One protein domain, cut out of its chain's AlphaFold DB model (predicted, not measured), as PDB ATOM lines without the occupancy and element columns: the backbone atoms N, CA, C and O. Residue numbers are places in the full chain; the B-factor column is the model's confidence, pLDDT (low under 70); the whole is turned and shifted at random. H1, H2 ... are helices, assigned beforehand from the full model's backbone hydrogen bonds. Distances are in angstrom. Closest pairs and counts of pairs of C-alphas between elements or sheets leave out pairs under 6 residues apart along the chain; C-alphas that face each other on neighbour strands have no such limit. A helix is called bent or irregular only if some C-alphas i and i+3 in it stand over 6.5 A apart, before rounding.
ATOM      1  N   ARG A   2       0.983   4.152   9.544       54.00
ATOM      2  CA  ARG A   2       0.716   4.237  11.000       54.00
ATOM      3  C   ARG A   2       1.947   4.529  11.873       54.00
ATOM      4  O   ARG A   2       1.821   5.273  12.827       54.00
ATOM      5  N   HIS A   3       3.127   4.007  11.534       50.19
ATOM      6  CA  HIS A   3       4.343   4.229  12.336       50.19
ATOM      7  C   HIS A   3       4.906   5.654  12.235       50.19
ATOM      8  O   HIS A   3       5.553   6.120  13.162       50.19
ATOM      9  N   GLN A   4       4.636   6.353  11.132       48.41
ATOM     10  CA  GLN A   4       5.155   7.702  10.904       48.41
ATOM     11  C   GLN A   4       4.405   8.749  11.745       48.41
ATOM     12  O   GLN A   4       5.030   9.652  12.281       48.41
ATOM     13  N   ILE A   5       3.100   8.545  11.969       56.22
ATOM     14  CA  ILE A   5       2.267   9.395  12.839       56.22
ATOM     15  C   ILE A   5       2.668   9.245  14.317       56.22
ATOM     16  O   ILE A   5       2.649  10.213  15.069       56.22
ATOM     17  N   VAL A   6       3.070   8.040  14.741       59.00
ATOM     18  CA  VAL A   6       3.490   7.786  16.131       59.00
ATOM     19  C   VAL A   6       4.803   8.507  16.458       59.00
ATOM     20  O   VAL A   6       4.964   9.000  17.567       59.00
ATOM     21  N   PHE A   7       5.723   8.613  15.495       49.00
ATOM     22  CA  PHE A   7       7.000   9.298  15.708       49.00
ATOM     23  C   PHE A   7       6.847  10.826  15.751       49.00
ATOM     24  O   PHE A   7       7.457  11.470  16.598       49.00
ATOM     25  N   GLU A   8       5.997  11.407  14.895       51.00
ATOM     26  CA  GLU A   8       5.659  12.838  14.974       51.00
ATOM     27  C   GLU A   8       4.980  13.193  16.300       51.00
ATOM     28  O   GLU A   8       5.353  14.188  16.913       51.00
ATOM     29  N   GLY A   9       4.039  12.368  16.773       58.41
ATOM     30  CA  GLY A   9       3.380  12.572  18.066       58.41
ATOM     31  C   GLY A   9       4.351  12.486  19.242       58.41
ATOM     32  O   GLY A   9       4.379  13.387  20.070       58.41
ATOM     33  N   ALA A  10       5.210  11.462  19.266       61.28
ATOM     34  CA  ALA A  10       6.225  11.319  20.306       61.28
ATOM     35  C   ALA A  10       7.220  12.492  20.308       61.28
ATOM     36  O   ALA A  10       7.534  13.021  21.369       61.28
ATOM     37  N   MET A  11       7.678  12.952  19.134       57.81
ATOM     38  CA  MET A  11       8.555  14.124  19.061       57.81
ATOM     39  C   MET A  11       7.836  15.417  19.467       57.81
ATOM     40  O   MET A  11       8.435  16.239  20.155       57.81
ATOM     41  N   ALA A  12       6.565  15.591  19.092       60.19
ATOM     42  CA  ALA A  12       5.753  16.740  19.492       60.19
ATOM     43  C   ALA A  12       5.490  16.770  21.008       60.19
ATOM     44  O   ALA A  12       5.614  17.831  21.612       60.19
ATOM     45  N   GLU A  13       5.211  15.623  21.633       56.31
ATOM     46  CA  GLU A  13       5.068  15.496  23.091       56.31
ATOM     47  C   GLU A  13       6.397  15.742  23.820       56.31
ATOM     48  O   GLU A  13       6.410  16.394  24.858       56.31
ATOM     49  N   THR A  14       7.540  15.315  23.265       53.12
ATOM     50  CA  THR A  14       8.858  15.695  23.820       53.12
ATOM     51  C   THR A  14       9.217  17.167  23.587       53.12
ATOM     52  O   THR A  14      10.101  17.690  24.264       53.12
ATOM     53  N   LEU A  15       8.547  17.844  22.643       53.72
ATOM     54  CA  LEU A  15       8.682  19.284  22.400       53.72
ATOM     55  C   LEU A  15       7.789  20.120  23.325       53.72
ATOM     56  O   LEU A  15       8.019  21.327  23.456       53.72
ATOM     57  N   GLU A  16       6.775  19.512  23.953       65.06
ATOM     58  CA  GLU A  16       5.985  20.152  25.000       65.06
ATOM     59  C   GLU A  16       6.880  20.340  26.231       65.06
ATOM     60  O   GLU A  16       7.005  19.481  27.103       65.06
ATOM     61  N   SER A  17       7.555  21.487  26.272       65.44
ATOM     62  CA  SER A  17       8.368  21.899  27.412       65.44
ATOM     63  C   SER A  17       7.539  21.834  28.698       65.44
ATOM     64  O   SER A  17       6.554  22.561  28.838       65.44
ATOM     65  N   GLY A  18       7.972  21.005  29.651       67.19
ATOM     66  CA  GLY A  18       7.263  20.774  30.913       67.19
ATOM     67  C   GLY A  18       6.094  19.790  30.809       67.19
ATOM     68  O   GLY A  18       5.176  19.861  31.622       67.19
ATOM     69  N   GLY A  19       6.082  18.908  29.804       79.62
ATOM     70  CA  GLY A  19       5.124  17.809  29.695       79.62
ATOM     71  C   GLY A  19       5.491  16.588  30.564       79.62
ATOM     72  O   GLY A  19       6.665  16.372  30.872       79.62
ATOM     73  N   PRO A  20       4.521  15.717  30.916       80.88
ATOM     74  CA  PRO A  20       4.748  14.535  31.762       80.88
ATOM     75  C   PRO A  20       5.840  13.576  31.264       80.88
ATOM     76  O   PRO A  20       6.593  13.026  32.063       80.88
ATOM     77  N   ALA A  21       5.950  13.374  29.948       81.44
ATOM     78  CA  ALA A  21       6.969  12.498  29.365       81.44
ATOM     79  C   ALA A  21       8.393  13.061  29.535       81.44
ATOM     80  O   ALA A  21       9.336  12.299  29.763       81.44
ATOM     81  N   VAL A  22       8.542  14.389  29.460       81.06
ATOM     82  CA  VAL A  22       9.821  15.083  29.663       81.06
ATOM     83  C   VAL A  22      10.253  14.958  31.121       81.06
ATOM     84  O   VAL A  22      11.375  14.530  31.378       81.06
ATOM     85  N   GLU A  23       9.346  15.223  32.065       84.00
ATOM     86  CA  GLU A  23       9.629  15.104  33.503       84.00
ATOM     87  C   GLU A  23       9.951  13.657  33.912       84.00
ATOM     88  O   GLU A  23      10.910  13.410  34.644       84.00
ATOM     89  N   ALA A  24       9.218  12.675  33.372       83.44
ATOM     90  CA  ALA A  24       9.501  11.258  33.602       83.44
ATOM     91  C   ALA A  24      10.889  10.855  33.076       83.44
ATOM     92  O   ALA A  24      11.626  10.130  33.746       83.44
ATOM     93  N   THR A  25      11.257  11.338  31.886       83.25
ATOM     94  CA  THR A  25      12.561  11.052  31.271       83.25
ATOM     95  C   THR A  25      13.696  11.711  32.048       83.25
ATOM     96  O   THR A  25      14.723  11.071  32.276       83.25
ATOM     97  N   LEU A  26      13.515  12.960  32.484       82.56
ATOM     98  CA  LEU A  26      14.484  13.677  33.308       82.56
ATOM     99  C   LEU A  26      14.733  12.931  34.626       82.56
ATOM    100  O   LEU A  26      15.886  12.665  34.966       82.56
ATOM    101  N   HIS A  27      13.659  12.515  35.306       83.69
ATOM    102  CA  HIS A  27      13.749  11.739  36.541       83.69
ATOM    103  C   HIS A  27      14.447  10.384  36.332       83.69
ATOM    104  O   HIS A  27      15.368  10.041  37.072       83.69
ATOM    105  N   ALA A  28      14.075   9.636  35.288       84.50
ATOM    106  CA  ALA A  28      14.656   8.323  34.993       84.50
ATOM    107  C   ALA A  28      16.126   8.381  34.541       84.50
ATOM    108  O   ALA A  28      16.879   7.432  34.761       84.50
ATOM    109  N   SER A  29      16.547   9.482  33.913       80.12
ATOM    110  CA  SER A  29      17.921   9.645  33.419       80.12
ATOM    111  C   SER A  29      18.926   9.940  34.536       80.12
ATOM    112  O   SER A  29      20.128   9.890  34.281       80.12
ATOM    113  N   ALA A  30      18.456  10.262  35.752       76.06
ATOM    114  CA  ALA A  30      19.279  10.704  36.883       76.06
ATOM    115  C   ALA A  30      20.246  11.857  36.530       76.06
ATOM    116  O   ALA A  30      21.280  12.046  37.174       76.06
ATOM    117  N   THR A  31      19.917  12.624  35.488       78.50
ATOM    118  CA  THR A  31      20.690  13.781  35.047       78.50
ATOM    119  C   THR A  31      20.354  14.946  35.957       78.50
ATOM    120  O   THR A  31      19.181  15.274  36.105       78.50
ATOM    121  N   ASP A  32      21.370  15.598  36.518       77.44
ATOM    122  CA  ASP A  32      21.178  16.867  37.212       77.44
ATOM    123  C   ASP A  32      21.132  18.017  36.185       77.44
ATOM    124  O   ASP A  32      22.173  18.394  35.631       77.44
ATOM    125  N   PRO A  33      19.950  18.594  35.897       72.88
ATOM    126  CA  PRO A  33      19.838  19.750  35.007       72.88
ATOM    127  C   PRO A  33      20.572  20.985  35.556       72.88
ATOM    128  O   PRO A  33      20.936  21.873  34.779       72.88
ATOM    129  N   GLY A  34      20.842  21.042  36.865       76.69
ATOM    130  CA  GLY A  34      21.569  22.138  37.492       76.69
ATOM    131  C   GLY A  34      23.022  22.252  37.061       76.69
ATOM    132  O   GLY A  34      23.552  23.362  37.005       76.69
ATOM    133  N   MET A  35      23.632  21.145  36.634       75.50
ATOM    134  CA  MET A  35      25.003  21.131  36.125       75.50
ATOM    135  C   MET A  35      25.187  22.009  34.874       75.50
ATOM    136  O   MET A  35      26.277  22.534  34.638       75.50
ATOM    137  N   PHE A  36      24.136  22.178  34.067       76.75
ATOM    138  CA  PHE A  36      24.186  22.928  32.805       76.75
ATOM    139  C   PHE A  36      23.500  24.292  32.887       76.75
ATOM    140  O   PHE A  36      23.472  25.034  31.903       76.75
ATOM    141  N   TRP A  37      22.941  24.633  34.046       84.12
ATOM    142  CA  TRP A  37      22.157  25.840  34.219       84.12
ATOM    143  C   TRP A  37      23.030  27.039  34.588       84.12
ATOM    144  O   TRP A  37      23.786  27.018  35.559       84.12
ATOM    145  N   GLN A  38      22.863  28.129  33.842       83.00
ATOM    146  CA  GLN A  38      23.388  29.439  34.201       83.00
ATOM    147  C   GLN A  38      22.343  30.505  33.864       83.00
ATOM    148  O   GLN A  38      21.864  30.541  32.731       83.00
ATOM    149  N   TRP A 100      11.685  25.027  39.317       88.25
ATOM    150  CA  TRP A 100      11.088  24.286  38.189       88.25
ATOM    151  C   TRP A 100      12.111  23.575  37.291       88.25
ATOM    152  O   TRP A 100      11.712  22.850  36.389       88.25
ATOM    153  N   LEU A 101      13.408  23.806  37.500       87.38
ATOM    154  CA  LEU A 101      14.506  23.044  36.901       87.38
ATOM    155  C   LEU A 101      15.096  22.022  37.879       87.38
ATOM    156  O   LEU A 101      16.123  21.441  37.571       87.38
ATOM    157  N   GLN A 102      14.517  21.816  39.061       86.81
ATOM    158  CA  GLN A 102      14.984  20.797  40.004       86.81
ATOM    159  C   GLN A 102      14.286  19.457  39.747       86.81
ATOM    160  O   GLN A 102      13.261  19.402  39.073       86.81
ATOM    161  N   VAL A 103      14.835  18.376  40.304       84.62
ATOM    162  CA  VAL A 103      14.217  17.045  40.292       84.62
ATOM    163  C   VAL A 103      13.998  16.613  41.749       84.62
ATOM    164  O   VAL A 103      14.980  16.332  42.435       84.62
ATOM    165  N   PRO A 104      12.753  16.550  42.252       85.19
ATOM    166  CA  PRO A 104      11.499  16.903  41.581       85.19
ATOM    167  C   PRO A 104      11.323  18.425  41.386       85.19
ATOM    168  O   PRO A 104      11.836  19.207  42.193       85.19
ATOM    169  N   PRO A 105      10.583  18.867  40.351       88.75
ATOM    170  CA  PRO A 105      10.368  20.285  40.091       88.75
ATOM    171  C   PRO A 105       9.435  20.911  41.130       88.75
ATOM    172  O   PRO A 105       8.447  20.320  41.564       88.75
ATOM    173  N   THR A 106       9.723  22.157  41.504       89.25
ATOM    174  CA  THR A 106       8.953  22.920  42.494       89.25
ATOM    175  C   THR A 106       8.469  24.261  41.945       89.25
ATOM    176  O   THR A 106       9.121  24.928  41.134       89.25
ATOM    177  N   ARG A 107       7.287  24.685  42.403       91.75
ATOM    178  CA  ARG A 107       6.711  26.001  42.098       91.75
ATOM    179  C   ARG A 107       7.182  27.059  43.092       91.75
ATOM    180  O   ARG A 107       7.265  26.812  44.286       91.75
ATOM    181  N   HIS A 108       7.399  28.277  42.599       88.75
ATOM    182  CA  HIS A 108       7.792  29.428  43.433       88.75
ATOM    183  C   HIS A 108       6.617  30.242  43.963       88.75
ATOM    184  O   HIS A 108       6.750  30.991  44.924       88.75
ATOM    185  N   VAL A 109       5.469  30.157  43.294       88.00
ATOM    186  CA  VAL A 109       4.270  30.922  43.640       88.00
ATOM    187  C   VAL A 109       3.106  29.959  43.687       88.00
ATOM    188  O   VAL A 109       2.815  29.295  42.697       88.00
ATOM    189  N   GLU A 110       2.430  29.901  44.826       86.31
ATOM    190  CA  GLU A 110       1.257  29.051  44.996       86.31
ATOM    191  C   GLU A 110       0.125  29.483  44.048       86.31
ATOM    192  O   GLU A 110      -0.142  30.679  43.887       86.31
ATOM    193  N   GLY A 111      -0.505  28.519  43.371       79.31
ATOM    194  CA  GLY A 111      -1.603  28.763  42.422       79.31
ATOM    195  C   GLY A 111      -1.248  29.423  41.075       79.31
ATOM    196  O   GLY A 111      -2.145  29.649  40.265       79.31
ATOM    197  N   ALA A 112       0.022  29.740  40.793       84.38
ATOM    198  CA  ALA A 112       0.454  30.172  39.450       84.38
ATOM    199  C   ALA A 112       0.633  28.966  38.507       84.38
ATOM    200  O   ALA A 112       1.023  27.915  38.974       84.38
ATOM    201  N   ALA A 113       0.424  29.057  37.193       81.44
ATOM    202  CA  ALA A 113       0.730  27.911  36.319       81.44
ATOM    203  C   ALA A 113       2.241  27.602  36.328       81.44
ATOM    204  O   ALA A 113       3.052  28.521  36.186       81.44
ATOM    205  N   CYS A 114       2.616  26.333  36.501       86.25
ATOM    206  CA  CYS A 114       4.010  25.888  36.469       86.25
ATOM    207  C   CYS A 114       4.059  24.526  35.768       86.25
ATOM    208  O   CYS A 114       4.004  23.509  36.454       86.25
ATOM    209  N   PRO A 115       4.152  24.490  34.424       87.00
ATOM    210  CA  PRO A 115       3.990  23.250  33.667       87.00
ATOM    211  C   PRO A 115       4.855  22.080  34.167       87.00
ATOM    212  O   PRO A 115       4.276  21.021  34.381       87.00
ATOM    213  N   PRO A 116       6.157  22.258  34.490       85.38
ATOM    214  CA  PRO A 116       6.982  21.176  35.046       85.38
ATOM    215  C   PRO A 116       6.454  20.614  36.372       85.38
ATOM    216  O   PRO A 116       6.338  19.404  36.536       85.38
ATOM    217  N   ALA A 117       6.073  21.485  37.315       88.19
ATOM    218  CA  ALA A 117       5.532  21.055  38.605       88.19
ATOM    219  C   ALA A 117       4.145  20.410  38.444       88.19
ATOM    220  O   ALA A 117       3.879  19.352  39.002       88.19
ATOM    221  N   ASP A 118       3.289  21.004  37.610       88.81
ATOM    222  CA  ASP A 118       1.939  20.504  37.347       88.81
ATOM    223  C   ASP A 118       1.973  19.157  36.586       88.81
ATOM    224  O   ASP A 118       1.055  18.344  36.707       88.81
ATOM    225  N   ALA A 119       3.007  18.917  35.773       87.62
ATOM    226  CA  ALA A 119       3.260  17.640  35.117       87.62
ATOM    227  C   ALA A 119       3.813  16.604  36.097       87.62
ATOM    228  O   ALA A 119       3.338  15.465  36.089       87.62
ATOM    229  N   TRP A 120       4.749  17.003  36.964       90.31
ATOM    230  CA  TRP A 120       5.273  16.153  38.029       90.31
ATOM    231  C   TRP A 120       4.164  15.642  38.952       90.31
ATOM    232  O   TRP A 120       4.078  14.436  39.169       90.31
ATOM    233  N   ASP A 121       3.241  16.504  39.387       90.19
ATOM    234  CA  ASP A 121       2.098  16.118  40.229       90.19
ATOM    235  C   ASP A 121       1.247  14.987  39.616       90.19
ATOM    236  O   ASP A 121       0.636  14.194  40.337       90.19
ATOM    237  N   ARG A 122       1.214  14.867  38.280       89.88
ATOM    238  CA  ARG A 122       0.474  13.801  37.576       89.88
ATOM    239  C   ARG A 122       1.231  12.476  37.522       89.88
ATOM    240  O   ARG A 122       0.586  11.435  37.416       89.88
ATOM    241  N   ILE A 123       2.563  12.507  37.535       90.12
ATOM    242  CA  ILE A 123       3.417  11.325  37.320       90.12
ATOM    243  C   ILE A 123       4.165  10.870  38.569       90.12
ATOM    244  O   ILE A 123       4.665   9.750  38.570       90.12
ATOM    245  N   ALA A 124       4.241  11.686  39.624       88.38
ATOM    246  CA  ALA A 124       5.026  11.398  40.825       88.38
ATOM    247  C   ALA A 124       4.695  10.017  41.413       88.38
ATOM    248  O   ALA A 124       5.592   9.237  41.724       88.38
ATOM    249  N   GLY A 125       3.405   9.657  41.448       87.06
ATOM    250  CA  GLY A 125       2.941   8.355  41.937       87.06
ATOM    251  C   GLY A 125       3.430   7.140  41.133       87.06
ATOM    252  O   GLY A 125       3.372   6.025  41.642       87.06
ATOM    253  N   LEU A 126       3.940   7.324  39.909       85.94
ATOM    254  CA  LEU A 126       4.569   6.255  39.123       85.94
ATOM    255  C   LEU A 126       5.961   5.882  39.655       85.94
ATOM    256  O   LEU A 126       6.421   4.771  39.408       85.94
TER     257      LEU A 126
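This is residues 2 to 38 and 100 to 126 of the 147 residues of the protein "Partitioning protein-like protein" of Hyphomonas polymorpha PS728 (UniProt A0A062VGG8). An arm and a small helical body: H1 comes first, and its residues 2 to 9 stick out and make the length, while H2 packs on H4 at a steep angle in the body. The short H3 lies away from the other helices, and a long loop, residues 100 to 114, leads into H4. The 64 printed residues hold four named helices, H1, H2, H3 and H4 along the chain, and no named strand; the class is all helix. The whole is only just loose, close to compact, with a radius of gyration of the C-alphas of 13.2 A and spans of 42 by 28 by 24 A.

Start with H1, residues 2 to 15, and go on to H2, residues 20 to 28: they only just touch, only at the corner by their tight link, with 3 pairs of C-alphas within 8 A. Look at Thr 14 and Val 22, their closest C-alphas, 6.0 A apart; residues 13 to 14 alone of H1 touch H2, and the lines are about perpendicular at 75 degrees. H3, residues 33 to 36, is only just apart from H2, at 8.3 A. H4, residues 115 to 126, touches H2, with the C-alphas of Pro 20 and Ala 119 closest at 4.8 A. These two run the same way at a steep tilt of 63 degrees. H1 and H4 are apart. Every O i to N i+4 pair is within hydrogen-bond range in H2, against 9 of 10 in H1 and 5 of 8 in H4; H3 is too short for one.

Find C-alpha 2 at (0.716, 4.237, 11.000); from there H1 runs 20.5 A to C-alpha 15. H2 measures 12.1 A and H3 5.8 A. H4 runs 17.9 A to C-alpha 126 at (4.569, 6.255, 39.123), and is irregular: C-alphas 122 and 125 are 7.4 A apart.

The C-alphas of Arg 2 and Val 109 are the two farthest apart, 42.3 A. Residues 39 to 99 are not printed, and C-alphas 38 and 100 are 13.9 A apart across the cut. Confidence is low, with pLDDT under 70, at residues 2 to 18.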